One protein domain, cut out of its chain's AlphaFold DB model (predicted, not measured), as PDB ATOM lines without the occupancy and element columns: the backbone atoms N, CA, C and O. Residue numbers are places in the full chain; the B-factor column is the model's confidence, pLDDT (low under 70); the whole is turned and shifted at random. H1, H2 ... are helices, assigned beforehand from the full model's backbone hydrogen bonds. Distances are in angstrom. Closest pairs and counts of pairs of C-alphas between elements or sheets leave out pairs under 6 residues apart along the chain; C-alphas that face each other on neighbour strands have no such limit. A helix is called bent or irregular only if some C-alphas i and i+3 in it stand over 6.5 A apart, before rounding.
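Overview. This is residues 11 to 106 of the 343 residues of the protein "YDG domain-containing protein" of Cytospora leucostoma (UniProt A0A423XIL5). H1 and bent H2 fold back on each other, and the hairpin of H3 and H4 packs on them, H3 on H1, H4 on H2b. The printed part has 96 residues with four named helices, H1 to H4 in order: all helix. It is compact, radius of gyration of the C-alphas 12.8 A, spanning 40 by 24 by 19 A.

Along the chain. Find C-alpha 11 at (-11.186, -8.793, -40.346); H1 runs 31.3 A to residue 32, only just irregular: C-alphas 27 and 30 are 6.9 A apart. H2, residues 39 to 60, one helix by its hydrogen bonds, is bent, C-alphas 50 and 53 being 6.9 A apart, into H2a, to 50, and H2b, from 53. H3 has residues 73 to 81; H4, residues 89 to 104, ends at (5.063, -19.640, -34.006).

Arrangement. H1 touches H2a, closest C-alphas Leu 25 and Val 41, 5.6 A, with residues 21 to 29 alone. H3 touches H4, closest C-alphas Glu 81 and Ala 92, 4.3 A. O i to N i+4 pairs are within hydrogen-bond range throughout H2a, H3 and H4, 12 of 18 in H1, 3 of 4 in H2b.

Size, cuts and confidence. The printed part has no cut. In the long link, residues 61 to 72, pLDDT is under 70 at 61 to 67 and 69.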
ATOM      1  N   ALA A  11     -11.099  -9.189 -41.749       82.81
ATOM      2  CA  ALA A  11     -11.186  -8.793 -40.346       82.81
ATOM      3  C   ALA A  11     -12.629  -8.596 -39.850       82.81
ATOM      4  O   ALA A  11     -13.031  -9.137 -38.821       82.81
ATOM      5  N   ARG A  12     -13.430  -7.814 -40.590       84.75
ATOM      6  CA  ARG A  12     -14.826  -7.532 -40.230       84.75
ATOM      7  C   ARG A  12     -15.681  -8.788 -40.343       84.75
ATOM      8  O   ARG A  12     -16.547  -8.999 -39.499       84.75
ATOM      9  N   PHE A  13     -15.454  -9.609 -41.361       88.50
ATOM     10  CA  PHE A  13     -16.187 -10.850 -41.569       88.50
ATOM     11  C   PHE A  13     -15.931 -11.859 -40.444       88.50
ATOM     12  O   PHE A  13     -16.886 -12.356 -39.847       88.50
ATOM     13  N   LEU A  14     -14.665 -12.093 -40.090       89.81
ATOM     14  CA  LEU A  14     -14.288 -12.983 -38.991       89.81
ATOM     15  C   LEU A  14     -14.908 -12.520 -37.664       89.81
ATOM     16  O   LEU A  14     -15.627 -13.292 -37.030       89.81
ATOM     17  N   LYS A  15     -14.764 -11.233 -37.313       89.81
ATOM     18  CA  LYS A  15     -15.327 -10.675 -36.070       89.81
ATOM     19  C   LYS A  15     -16.849 -10.689 -36.008       89.81
ATOM     20  O   LYS A  15     -17.413 -11.008 -34.973       89.81
ATOM     21  N   SER A  16     -17.526 -10.286 -37.082       88.94
ATOM     22  CA  SER A  16     -18.978 -10.049 -37.032       88.94
ATOM     23  C   SER A  16     -19.822 -11.257 -37.429       88.94
ATOM     24  O   SER A  16     -21.013 -11.277 -37.126       88.94
ATOM     25  N   LYS A  17     -19.247 -12.246 -38.128       92.62
ATOM     26  CA  LYS A  17     -19.992 -13.401 -38.657       92.62
ATOM     27  C   LYS A  17     -19.475 -14.747 -38.162       92.62
ATOM     28  O   LYS A  17     -20.286 -15.659 -38.028       92.62
ATOM     29  N   CYS A  18     -18.176 -14.883 -37.886       94.56
ATOM     30  CA  CYS A  18     -17.588 -16.160 -37.469       94.56
ATOM     31  C   CYS A  18     -17.483 -16.267 -35.944       94.56
ATOM     32  O   CYS A  18     -18.014 -17.211 -35.366       94.56
ATOM     33  N   LEU A  19     -16.890 -15.265 -35.287       95.00
ATOM     34  CA  LEU A  19     -16.687 -15.262 -33.836       95.00
ATOM     35  C   LEU A  19     -17.987 -15.465 -33.026       95.00
ATOM     36  O   LEU A  19     -17.971 -16.284 -32.109       95.00
ATOM     37  N   PRO A  20     -19.143 -14.851 -33.371       95.62
ATOM     38  CA  PRO A  20     -20.390 -15.106 -32.645       95.62
ATOM     39  C   PRO A  20     -20.836 -16.574 -32.690       95.62
ATOM     40  O   PRO A  20     -21.342 -17.088 -31.697       95.62
ATOM     41  N   LYS A  21     -20.605 -17.269 -33.814       95.69
ATOM     42  CA  LYS A  21     -20.938 -18.693 -33.965       95.69
ATOM     43  C   LYS A  21     -20.050 -19.575 -33.094       95.69
ATOM     44  O   LYS A  21     -20.546 -20.519 -32.488       95.69
ATOM     45  N   VAL A  22     -18.759 -19.247 -33.006       96.31
ATOM     46  CA  VAL A  22     -17.811 -19.945 -32.124       96.31
ATOM     47  C   VAL A  22     -18.152 -19.693 -30.656       96.31
ATOM     48  O   VAL A  22     -18.157 -20.630 -29.867       96.31
ATOM     49  N   ASN A  23     -18.517 -18.462 -30.292       94.31
ATOM     50  CA  ASN A  23     -18.948 -18.123 -28.933       94.31
ATOM     51  C   ASN A  23     -20.205 -18.891 -28.506       94.31
ATOM     52  O   ASN A  23     -20.268 -19.407 -27.388       94.31
ATOM     53  N   GLU A  24     -21.197 -18.994 -29.390       93.44
ATOM     54  CA  GLU A  24     -22.394 -19.790 -29.120       93.44
ATOM     55  C   GLU A  24     -22.058 -21.283 -29.008       93.44
ATOM     56  O   GLU A  24     -22.538 -21.942 -28.089       93.44
ATOM     57  N   LEU A  25     -21.207 -21.803 -29.901       94.06
ATOM     58  CA  LEU A  25     -20.769 -23.197 -29.866       94.06
ATOM     59  C   LEU A  25     -20.064 -23.522 -28.543       94.06
ATOM     60  O   LEU A  25     -20.507 -24.417 -27.831       94.06
ATOM     61  N   ALA A  26     -19.030 -22.760 -28.182       90.56
ATOM     62  CA  ALA A  26     -18.245 -22.973 -26.969       90.56
ATOM     63  C   ALA A  26     -19.100 -22.887 -25.692       90.56
ATOM     64  O   ALA A  26     -19.037 -23.770 -24.845       90.56
ATOM     65  N   SER A  27     -19.969 -21.873 -25.583       88.56
ATOM     66  CA  SER A  27     -20.788 -21.675 -24.373       88.56
ATOM     67  C   SER A  27     -21.873 -22.735 -24.168       88.56
ATOM     68  O   SER A  27     -22.282 -22.973 -23.030       88.56
ATOM     69  N   ARG A  28     -22.370 -23.348 -25.249       88.62
ATOM     70  CA  ARG A  28     -23.511 -24.271 -25.190       88.62
ATOM     71  C   ARG A  28     -23.112 -25.734 -25.286       88.62
ATOM     72  O   ARG A  28     -23.774 -26.552 -24.663       88.62
ATOM     73  N   TYR A  29     -22.060 -26.086 -26.027       88.12
ATOM     74  CA  TYR A  29     -21.751 -27.490 -26.319       88.12
ATOM     75  C   TYR A  29     -21.472 -28.319 -25.056       88.12
ATOM     76  O   TYR A  29     -22.026 -29.407 -24.898       88.12
ATOM     77  N   ALA A  30     -20.713 -27.766 -24.103       84.12
ATOM     78  CA  ALA A  30     -20.402 -28.429 -22.836       84.12
ATOM     79  C   ALA A  30     -21.644 -28.783 -21.994       84.12
ATOM     80  O   ALA A  30     -21.602 -29.732 -21.214       84.12
ATOM     81  N   GLN A  31     -22.758 -28.063 -22.176       85.69
ATOM     82  CA  GLN A  31     -24.006 -28.271 -21.427       85.69
ATOM     83  C   GLN A  31     -24.746 -29.546 -21.844       85.69
ATOM     84  O   GLN A  31     -25.641 -29.996 -21.131       85.69
ATOM     85  N   TYR A  32     -24.406 -30.121 -23.002       81.31
ATOM     86  CA  TYR A  32     -25.119 -31.280 -23.527       81.31
ATOM     87  C   TYR A  32     -24.605 -32.614 -22.974       81.31
ATOM     88  O   TYR A  32     -25.329 -33.592 -23.091       81.31
ATOM     89  N   ASP A  33     -23.424 -32.673 -22.343       71.88
ATOM     90  CA  ASP A  33     -22.911 -33.856 -21.617       71.88
ATOM     91  C   ASP A  33     -23.114 -35.196 -22.368       71.88
ATOM     92  O   ASP A  33     -23.682 -36.157 -21.855       71.88
ATOM     93  N   GLY A  34     -22.732 -35.231 -23.652       67.88
ATOM     94  CA  GLY A  34     -22.882 -36.405 -24.527       67.88
ATOM     95  C   GLY A  34     -24.267 -36.586 -25.171       67.88
ATOM     96  O   GLY A  34     -24.450 -37.497 -25.979       67.88
ATOM     97  N   ARG A  35     -25.243 -35.721 -24.872       72.75
ATOM     98  CA  ARG A  35     -26.570 -35.699 -25.510       72.75
ATOM     99  C   ARG A  35     -26.538 -34.950 -26.853       72.75
ATOM    100  O   ARG A  35     -25.707 -34.060 -27.037       72.75
ATOM    101  N   PRO A  36     -27.462 -35.253 -27.785       72.06
ATOM    102  CA  PRO A  36     -27.560 -34.531 -29.050       72.06
ATOM    103  C   PRO A  36     -27.781 -33.020 -28.832       72.06
ATOM    104  O   PRO A  36     -28.727 -32.646 -28.132       72.06
ATOM    105  N   PRO A  37     -26.950 -32.143 -29.427       79.19
ATOM    106  CA  PRO A  37     -27.112 -30.701 -29.295       79.19
ATOM    107  C   PRO A  37     -28.371 -30.187 -30.000       79.19
ATOM    108  O   PRO A  37     -28.898 -30.808 -30.926       79.19
ATOM    109  N   MET A  38     -28.816 -28.985 -29.619       82.75
ATOM    110  CA  MET A  38     -29.810 -28.252 -30.408       82.75
ATOM    111  C   MET A  38     -29.301 -28.010 -31.831       82.75
ATOM    112  O   MET A  38     -28.106 -27.814 -32.056       82.75
ATOM    113  N   ARG A  39     -30.233 -27.935 -32.789       83.88
ATOM    114  CA  ARG A  39     -29.936 -27.754 -34.216       83.88
ATOM    115  C   ARG A  39     -28.928 -26.632 -34.488       83.88
ATOM    116  O   ARG A  39     -27.999 -26.842 -35.256       83.88
ATOM    117  N   THR A  40     -29.069 -25.477 -33.840       78.88
ATOM    118  CA  THR A  40     -28.160 -24.335 -34.038       78.88
ATOM    119  C   THR A  40     -26.736 -24.616 -33.552       78.88
ATOM    120  O   THR A  40     -25.774 -24.211 -34.200       78.88
ATOM    121  N   VAL A  41     -26.581 -25.351 -32.447       86.12
ATOM    122  CA  VAL A  41     -25.277 -25.763 -31.905       86.12
ATOM    123  C   VAL A  41     -24.623 -26.785 -32.836       86.12
ATOM    124  O   VAL A  41     -23.447 -26.648 -33.157       86.12
ATOM    125  N   THR A  42     -25.399 -27.738 -33.356       87.94
ATOM    126  CA  THR A  42     -24.941 -28.703 -34.366       87.94
ATOM    127  C   THR A  42     -24.525 -28.010 -35.669       87.94
ATOM    128  O   THR A  42     -23.466 -28.303 -36.216       87.94
ATOM    129  N   GLU A  43     -25.296 -27.029 -36.145       91.19
ATOM    130  CA  GLU A  43     -24.957 -26.233 -37.333       91.19
ATOM    131  C   GLU A  43     -23.683 -25.398 -37.129       91.19
ATOM    132  O   GLU A  43     -22.870 -25.274 -38.049       91.19
ATOM    133  N   ASN A  44     -23.483 -24.832 -35.935       93.56
ATOM    134  CA  ASN A  44     -22.265 -24.095 -35.603       93.56
ATOM    135  C   ASN A  44     -21.050 -25.029 -35.457       93.56
ATOM    136  O   ASN A  44     -19.957 -24.641 -35.868       93.56
ATOM    137  N   LEU A  45     -21.232 -26.258 -34.957       93.44
ATOM    138  CA  LEU A  45     -20.187 -27.286 -34.938       93.44
ATOM    139  C   LEU A  45     -19.761 -27.666 -36.363       93.44
ATOM    140  O   LEU A  45     -18.575 -27.589 -36.680       93.44
ATOM    141  N   SER A  46     -20.713 -27.991 -37.245       92.19
ATOM    142  CA  SER A  46     -20.422 -28.254 -38.662       92.19
ATOM    143  C   SER A  46     -19.771 -27.048 -39.340       92.19
ATOM    144  O   SER A  46     -18.829 -27.198 -40.111       92.19
ATOM    145  N   PHE A  47     -20.214 -25.827 -39.027       94.19
ATOM    146  CA  PHE A  47     -19.575 -24.611 -39.526       94.19
ATOM    147  C   PHE A  47     -18.112 -24.497 -39.078       94.19
ATOM    148  O   PHE A  47     -17.255 -24.197 -39.910       94.19
ATOM    149  N   ALA A  48     -17.811 -24.728 -37.798       94.81
ATOM    150  CA  ALA A  48     -16.448 -24.658 -37.283       94.81
ATOM    151  C   ALA A  48     -15.544 -25.693 -37.974       94.81
ATOM    152  O   ALA A  48     -14.514 -25.327 -38.543       94.81
ATOM    153  N   ARG A  49     -16.000 -26.951 -37.999       92.31
ATOM    154  CA  ARG A  49     -15.289 -28.112 -38.550       92.31
ATOM    155  C   ARG A  49     -15.056 -28.015 -40.056       92.31
ATOM    156  O   ARG A  49     -13.935 -28.161 -40.524       92.31
ATOM    157  N   GLU A  50     -16.110 -27.775 -40.830       88.50
ATOM    158  CA  GLU A  50     -16.078 -27.958 -42.289       88.50
ATOM    159  C   GLU A  50     -15.801 -26.661 -43.054       88.50
ATOM    160  O   GLU A  50     -15.518 -26.687 -44.253       88.50
ATOM    161  N   LYS A  51     -15.946 -25.502 -42.398       90.31
ATOM    162  CA  LYS A  51     -15.879 -24.197 -43.070       90.31
ATOM    163  C   LYS A  51     -14.854 -23.266 -42.448       90.31
ATOM    164  O   LYS A  51     -14.043 -22.726 -43.190       90.31
ATOM    165  N   LEU A  52     -14.899 -23.045 -41.135       93.62
ATOM    166  CA  LEU A  52     -14.041 -22.059 -40.479       93.62
ATOM    167  C   LEU A  52     -12.585 -22.519 -40.403       93.62
ATOM    168  O   LEU A  52     -11.726 -21.795 -40.891       93.62
ATOM    169  N   LEU A  53     -12.305 -23.691 -39.824       92.81
ATOM    170  CA  LEU A  53     -10.929 -24.172 -39.644       92.81
ATOM    171  C   LEU A  53     -10.187 -24.343 -40.988       92.81
ATOM    172  O   LEU A  53      -9.102 -23.773 -41.119       92.81
ATOM    173  N   PRO A  54     -10.790 -24.945 -42.038       87.94
ATOM    174  CA  PRO A  54     -10.169 -24.975 -43.364       87.94
ATOM    175  C   PRO A  54      -9.949 -23.585 -43.971       87.94
ATOM    176  O   PRO A  54      -8.926 -23.334 -44.601       87.94
ATOM    177  N   TYR A  55     -10.885 -22.652 -43.770       85.25
ATOM    178  CA  TYR A  55     -10.729 -21.275 -44.246       85.25
ATOM    179  C   TYR A  55      -9.582 -20.547 -43.531       85.25
ATOM    180  O   TYR A  55      -8.831 -19.802 -44.160       85.25
ATOM    181  N   LEU A  56      -9.411 -20.774 -42.224       87.00
ATOM    182  CA  LEU A  56      -8.289 -20.216 -41.473       87.00
ATOM    183  C   LEU A  56      -6.947 -20.775 -41.976       87.00
ATOM    184  O   LEU A  56      -6.013 -20.005 -42.184       87.00
ATOM    185  N   GLU A  57      -6.877 -22.081 -42.232       84.06
ATOM    186  CA  GLU A  57      -5.663 -22.760 -42.701       84.06
ATOM    187  C   GLU A  57      -5.258 -22.384 -44.132       84.06
ATOM    188  O   GLU A  57      -4.088 -22.132 -44.407       84.06
ATOM    189  N   PHE A  58      -6.203 -22.358 -45.074       73.19
ATOM    190  CA  PHE A  58      -5.861 -22.232 -46.493       73.19
ATOM    191  C   PHE A  58      -6.016 -20.824 -47.038       73.19
ATOM    192  O   PHE A  58      -5.198 -20.404 -47.855       73.19
ATOM    193  N   ASP A  59      -7.053 -20.102 -46.625       68.75
ATOM    194  CA  ASP A  59      -7.338 -18.779 -47.167       68.75
ATOM    195  C   ASP A  59      -6.668 -17.702 -46.310       68.75
ATOM    196  O   ASP A  59      -5.932 -16.863 -46.820       68.75
ATOM    197  N   VAL A  60      -6.846 -17.750 -44.989       70.62
ATOM    198  CA  VAL A  60      -6.342 -16.698 -44.094       70.62
ATOM    199  C   VAL A  60      -4.831 -16.799 -43.874       70.62
ATOM    200  O   VAL A  60      -4.147 -15.780 -43.972       70.62
ATOM    201  N   ALA A  61      -4.294 -18.004 -43.654       63.97
ATOM    202  CA  ALA A  61      -2.855 -18.197 -43.448       63.97
ATOM    203  C   ALA A  61      -2.014 -17.930 -44.711       63.97
ATOM    204  O   ALA A  61      -0.842 -17.571 -44.608       63.97
ATOM    205  N   ARG A  62      -2.591 -18.099 -45.912       62.88
ATOM    206  CA  ARG A  62      -1.894 -17.841 -47.188       62.88
ATOM    207  C   ARG A  62      -2.010 -16.397 -47.663       62.88
ATOM    208  O   ARG A  62      -1.134 -15.939 -48.388       62.88
ATOM    209  N   GLU A  63      -3.066 -15.678 -47.279       54.28
ATOM    210  CA  GLU A  63      -3.300 -14.297 -47.720       54.28
ATOM    211  C   GLU A  63      -2.396 -13.251 -47.027       54.28
ATOM    212  O   GLU A  63      -2.531 -12.070 -47.348       54.28
ATOM    213  N   MET A  64      -1.474 -13.644 -46.124       49.22
ATOM    214  CA  MET A  64      -0.622 -12.740 -45.321       49.22
ATOM    215  C   MET A  64      -1.412 -11.518 -44.844       49.22
ATOM    216  O   MET A  64      -1.153 -10.373 -45.235       49.22
ATOM    217  N   THR A  65      -2.462 -11.760 -44.057       51.66
ATOM    218  CA  THR A  65      -3.280 -10.656 -43.558       51.66
ATOM    219  C   THR A  65      -2.710 -10.153 -42.235       51.66
ATOM    220  O   THR A  65      -2.693 -10.897 -41.260       51.66
ATOM    221  N   PRO A  66      -2.281  -8.878 -42.148       54.34
ATOM    222  CA  PRO A  66      -1.653  -8.359 -40.941       54.34
ATOM    223  C   PRO A  66      -2.618  -8.475 -39.757       54.34
ATOM    224  O   PRO A  66      -3.743  -7.983 -39.854       54.34
ATOM    225  N   LYS A  67      -2.156  -9.030 -38.630       64.69
ATOM    226  CA  LYS A  67      -2.833  -9.078 -37.318       64.69
ATOM    227  C   LYS A  67      -4.013 -10.052 -37.194       64.69
ATOM    228  O   LYS A  67      -5.112  -9.637 -36.814       64.69
ATOM    229  N   LEU A  68      -3.778 -11.347 -37.396       71.50
ATOM    230  CA  LEU A  68      -4.788 -12.396 -37.169       71.50
ATOM    231  C   LEU A  68      -5.355 -12.383 -35.743       71.50
ATOM    232  O   LEU A  68      -6.575 -12.453 -35.562       71.50
ATOM    233  N   ALA A  69      -4.498 -12.186 -34.736       68.19
ATOM    234  CA  ALA A  69      -4.926 -12.014 -33.344       68.19
ATOM    235  C   ALA A  69      -5.957 -10.878 -33.206       68.19
ATOM    236  O   ALA A  69      -7.021 -11.031 -32.603       68.19
ATOM    237  N   GLY A  70      -5.713  -9.761 -33.896       71.81
ATOM    238  CA  GLY A  70      -6.591  -8.595 -33.915       71.81
ATOM    239  C   GLY A  70      -7.936  -8.814 -34.612       71.81
ATOM    240  O   GLY A  70      -8.783  -7.921 -34.542       71.81
ATOM    241  N   TYR A  71      -8.165  -9.953 -35.276       82.81
ATOM    242  CA  TYR A  71      -9.408 -10.301 -35.981       82.81
ATOM    243  C   TYR A  71     -10.326 -11.235 -35.185       82.81
ATOM    244  O   TYR A  71     -11.361 -11.655 -35.701       82.81
ATOM    245  N   GLY A  72      -9.976 -11.524 -33.928       86.44
ATOM    246  CA  GLY A  72     -10.692 -12.494 -33.101       86.44
ATOM    247  C   GLY A  72     -10.365 -13.943 -33.464       86.44
ATOM    248  O   GLY A  72     -11.049 -14.842 -32.995       86.44
ATOM    249  N   VAL A  73      -9.346 -14.191 -34.301       90.00
ATOM    250  CA  VAL A  73      -8.915 -15.556 -34.658       90.00
ATOM    251  C   VAL A  73      -8.306 -16.254 -33.453       90.00
ATOM    252  O   VAL A  73      -8.688 -17.381 -33.169       90.00
ATOM    253  N   GLN A  74      -7.440 -15.559 -32.713       91.06
ATOM    254  CA  GLN A  74      -6.860 -16.082 -31.477       91.06
ATOM    255  C   GLN A  74      -7.947 -16.477 -30.469       91.06
ATOM    256  O   GLN A  74      -7.918 -17.585 -29.954       91.06
ATOM    257  N   GLU A  75      -8.955 -15.618 -30.278       93.44
ATOM    258  CA  GLU A  75     -10.104 -15.899 -29.406       93.44
ATOM    259  C   GLU A  75     -10.945 -17.089 -29.899       93.44
ATOM    260  O   GLU A  75     -11.396 -17.909 -29.101       93.44
ATOM    261  N   MET A  76     -11.178 -17.202 -31.212       95.56
ATOM    262  CA  MET A  76     -11.909 -18.343 -31.767       95.56
ATOM    263  C   MET A  76     -11.153 -19.651 -31.531       95.56
ATOM    264  O   MET A  76     -11.757 -20.614 -31.071       95.56
ATOM    265  N   LEU A  77      -9.853 -19.686 -31.833       95.62
ATOM    266  CA  LEU A  77      -9.033 -20.886 -31.676       95.62
ATOM    267  C   LEU A  77      -8.901 -21.279 -30.203       95.62
ATOM    268  O   LEU A  77      -9.148 -22.439 -29.888       95.62
ATOM    269  N   SER A  78      -8.661 -20.316 -29.304       95.00
ATOM    270  CA  SER A  78      -8.565 -20.585 -27.864       95.00
ATOM    271  C   SER A  78      -9.859 -21.180 -27.305       95.00
ATOM    272  O   SER A  78      -9.827 -22.074 -26.472       95.00
ATOM    273  N   LYS A  79     -11.028 -20.728 -27.780       95.81
ATOM    274  CA  LYS A  79     -12.325 -21.305 -27.384       95.81
ATOM    275  C   LYS A  79     -12.554 -22.700 -27.958       95.81
ATOM    276  O   LYS A  79     -13.218 -23.511 -27.322       95.81
ATOM    277  N   LEU A  80     -12.069 -22.965 -29.169       96.50
ATOM    278  CA  LEU A  80     -12.254 -24.262 -29.815       96.50
ATOM    279  C   LEU A  80     -11.332 -25.342 -29.230       96.50
ATOM    280  O   LEU A  80     -11.728 -26.504 -29.205       96.50
ATOM    281  N   GLU A  81     -10.139 -24.974 -28.761       96.00
ATOM    282  CA  GLU A  81      -9.204 -25.914 -28.128       96.00
ATOM    283  C   GLU A  81      -9.417 -26.078 -26.614       96.00
ATOM    284  O   GLU A  81      -8.945 -27.058 -26.045       96.00
ATOM    285  N   ASP A  82     -10.123 -25.148 -25.957       94.88
ATOM    286  CA  ASP A  82     -10.342 -25.177 -24.508       94.88
ATOM    287  C   ASP A  82     -11.097 -26.456 -24.074       94.88
ATOM    288  O   ASP A  82     -12.280 -26.628 -24.413       94.88
ATOM    289  N   PRO A  83     -10.459 -27.335 -23.272       91.94
ATOM    290  CA  PRO A  83     -11.068 -28.575 -22.799       91.94
ATOM    291  C   PRO A  83     -12.373 -28.367 -22.021       91.94
ATOM    292  O   PRO A  83     -13.231 -29.255 -22.014       91.94
ATOM    293  N   ALA A  84     -12.569 -27.199 -21.396       90.81
ATOM    294  CA  ALA A  84     -13.794 -26.877 -20.667       90.81
ATOM    295  C   ALA A  84     -15.032 -26.846 -21.577       90.81
ATOM    296  O   ALA A  84     -16.139 -27.140 -21.121       90.81
ATOM    297  N   ASN A  85     -14.854 -26.562 -22.872       91.38
ATOM    298  CA  ASN A  85     -15.947 -26.505 -23.846       91.38
ATOM    299  C   ASN A  85     -16.355 -27.890 -24.378       91.38
ATOM    300  O   ASN A  85     -17.382 -28.004 -25.053       91.38
ATOM    301  N   ARG A  86     -15.591 -28.946 -24.045       90.38
ATOM    302  CA  ARG A  86     -15.874 -30.361 -24.362       90.38
ATOM    303  C   ARG A  86     -16.217 -30.618 -25.837       90.38
ATOM    304  O   ARG A  86     -17.074 -31.450 -26.139       90.38
ATOM    305  N   LEU A  87     -15.596 -29.881 -26.755       91.50
ATOM    306  CA  LEU A  87     -15.808 -30.059 -28.192       91.50
ATOM    307  C   LEU A  87     -15.206 -31.390 -28.682       91.50
ATOM    308  O   LEU A  87     -14.317 -31.934 -28.028       91.50
ATOM    309  N   PRO A  88     -15.663 -31.926 -29.829       92.44
ATOM    310  CA  PRO A  88     -15.070 -33.120 -30.426       92.44
ATOM    311  C   PRO A  88     -13.559 -32.982 -30.659       92.44
ATOM    312  O   PRO A  88     -13.101 -31.934 -31.121       92.44
ATOM    313  N   ASN A  89     -12.809 -34.058 -30.396       92.19
ATOM    314  CA  ASN A  89     -11.342 -34.068 -30.475       92.19
ATOM    315  C   ASN A  89     -10.814 -33.567 -31.823       92.19
ATOM    316  O   ASN A  89      -9.879 -32.781 -31.854       92.19
ATOM    317  N   ASP A  90     -11.452 -33.945 -32.932       91.75
ATOM    318  CA  ASP A  90     -11.036 -33.528 -34.273       91.75
ATOM    319  C   ASP A  90     -11.098 -32.004 -34.476       91.75
ATOM    320  O   ASP A  90     -10.286 -31.434 -35.202       91.75
ATOM    321  N   VAL A  91     -12.040 -31.326 -33.815       94.38
ATOM    322  CA  VAL A  91     -12.167 -29.863 -33.859       94.38
ATOM    323  C   VAL A  91     -11.149 -29.210 -32.927       94.38
ATOM    324  O   VAL A  91     -10.496 -28.248 -33.332       94.38
ATOM    325  N   ALA A  92     -11.000 -29.735 -31.708       95.69
ATOM    326  CA  ALA A  92     -10.077 -29.200 -30.710       95.69
ATOM    327  C   ALA A  92      -8.608 -29.339 -31.150       95.69
ATOM    328  O   ALA A  92      -7.857 -28.366 -31.108       95.69
ATOM    329  N   GLU A  93      -8.210 -30.508 -31.660       94.50
ATOM    330  CA  GLU A  93      -6.853 -30.767 -32.156       94.50
ATOM    331  C   GLU A  93      -6.519 -29.909 -33.381       94.50
ATOM    332  O   GLU A  93      -5.423 -29.356 -33.481       94.50
ATOM    333  N   TYR A  94      -7.470 -29.739 -34.305       95.19
ATOM    334  CA  TYR A  94      -7.277 -28.880 -35.472       95.19
ATOM    335  C   TYR A  94      -7.139 -27.408 -35.057       95.19
ATOM    336  O   TYR A  94      -6.223 -26.721 -35.516       95.19
ATOM    337  N   ALA A  95      -7.985 -26.925 -34.143       96.06
ATOM    338  CA  ALA A  95      -7.857 -25.574 -33.606       96.06
ATOM    339  C   ALA A  95      -6.502 -25.359 -32.913       96.06
ATOM    340  O   ALA A  95      -5.848 -24.351 -33.184       96.06
ATOM    341  N   SER A  96      -6.052 -26.323 -32.108       95.56
ATOM    342  CA  SER A  96      -4.780 -26.228 -31.390       95.56
ATOM    343  C   SER A  96      -3.573 -26.222 -32.323       95.56
ATOM    344  O   SER A  96      -2.680 -25.385 -32.193       95.56
ATOM    345  N   ARG A  97      -3.582 -27.071 -33.358       94.62
ATOM    346  CA  ARG A  97      -2.548 -27.063 -34.400       94.62
ATOM    347  C   ARG A  97      -2.445 -25.701 -35.092       94.62
ATOM    348  O   ARG A  97      -1.339 -25.192 -35.265       94.62
ATOM    349  N   LEU A  98      -3.578 -25.101 -35.472       90.94
ATOM    350  CA  LEU A  98      -3.589 -23.772 -36.093       90.94
ATOM    351  C   LEU A  98      -3.146 -22.674 -35.124       90.94
ATOM    352  O   LEU A  98      -2.434 -21.762 -35.536       90.94
ATOM    353  N   TYR A  99      -3.538 -22.760 -33.848       92.44
ATOM    354  CA  TYR A  99      -3.101 -21.813 -32.824       92.44
ATOM    355  C   TYR A  99      -1.575 -21.825 -32.716       92.44
ATOM    356  O   TYR A  99      -0.944 -20.778 -32.834       92.44
ATOM    357  N   GLN A 100      -0.979 -23.009 -32.560       90.44
ATOM    358  CA  GLN A 100       0.471 -23.171 -32.453       90.44
ATOM    359  C   GLN A 100       1.198 -22.688 -33.710       90.44
ATOM    360  O   GLN A 100       2.223 -22.016 -33.606       90.44
ATOM    361  N   GLU A 101       0.660 -22.975 -34.899       85.94
ATOM    362  CA  GLU A 101       1.225 -22.489 -36.157       85.94
ATOM    363  C   GLU A 101       1.220 -20.954 -36.231       85.94
ATOM    364  O   GLU A 101       2.218 -20.348 -36.628       85.94
ATOM    365  N   PHE A 102       0.119 -20.307 -35.841       86.00
ATOM    366  CA  PHE A 102       0.013 -18.848 -35.854       86.00
ATOM    367  C   PHE A 102       0.846 -18.191 -34.755       86.00
ATOM    368  O   PHE A 102       1.473 -17.168 -35.023       86.00
ATOM    369  N   GLU A 103       0.916 -18.782 -33.564       86.69
ATOM    370  CA  GLU A 103       1.779 -18.333 -32.468       86.69
ATOM    371  C   GLU A 103       3.257 -18.391 -32.878       86.69
ATOM    372  O   GLU A 103       3.971 -17.398 -32.750       86.69
ATOM    373  N   ALA A 104       3.702 -19.500 -33.484       82.69
ATOM    374  CA  ALA A 104       5.063 -19.640 -34.006       82.69
ATOM    375  C   ALA A 104       5.387 -18.608 -35.105       82.69
ATOM    376  O   ALA A 104       6.536 -18.194 -35.258       82.69
ATOM    377  N   LYS A 105       4.370 -18.159 -35.852       76.81
ATOM    378  CA  LYS A 105       4.455 -17.083 -36.854       76.81
ATOM    379  C   LYS A 105       4.222 -15.680 -36.264       76.81
ATOM    380  O   LYS A 105       4.140 -14.705 -37.010       76.81
ATOM    381  N   GLY A 106       4.089 -15.553 -34.943       79.62
ATOM    382  CA  GLY A 106       3.877 -14.279 -34.252       79.62
ATOM    383  C   GLY A 106       2.544 -13.599 -34.583       79.62
ATOM    384  O   GLY A 106       2.475 -12.371 -34.586       79.62
TER     385      GLY A 106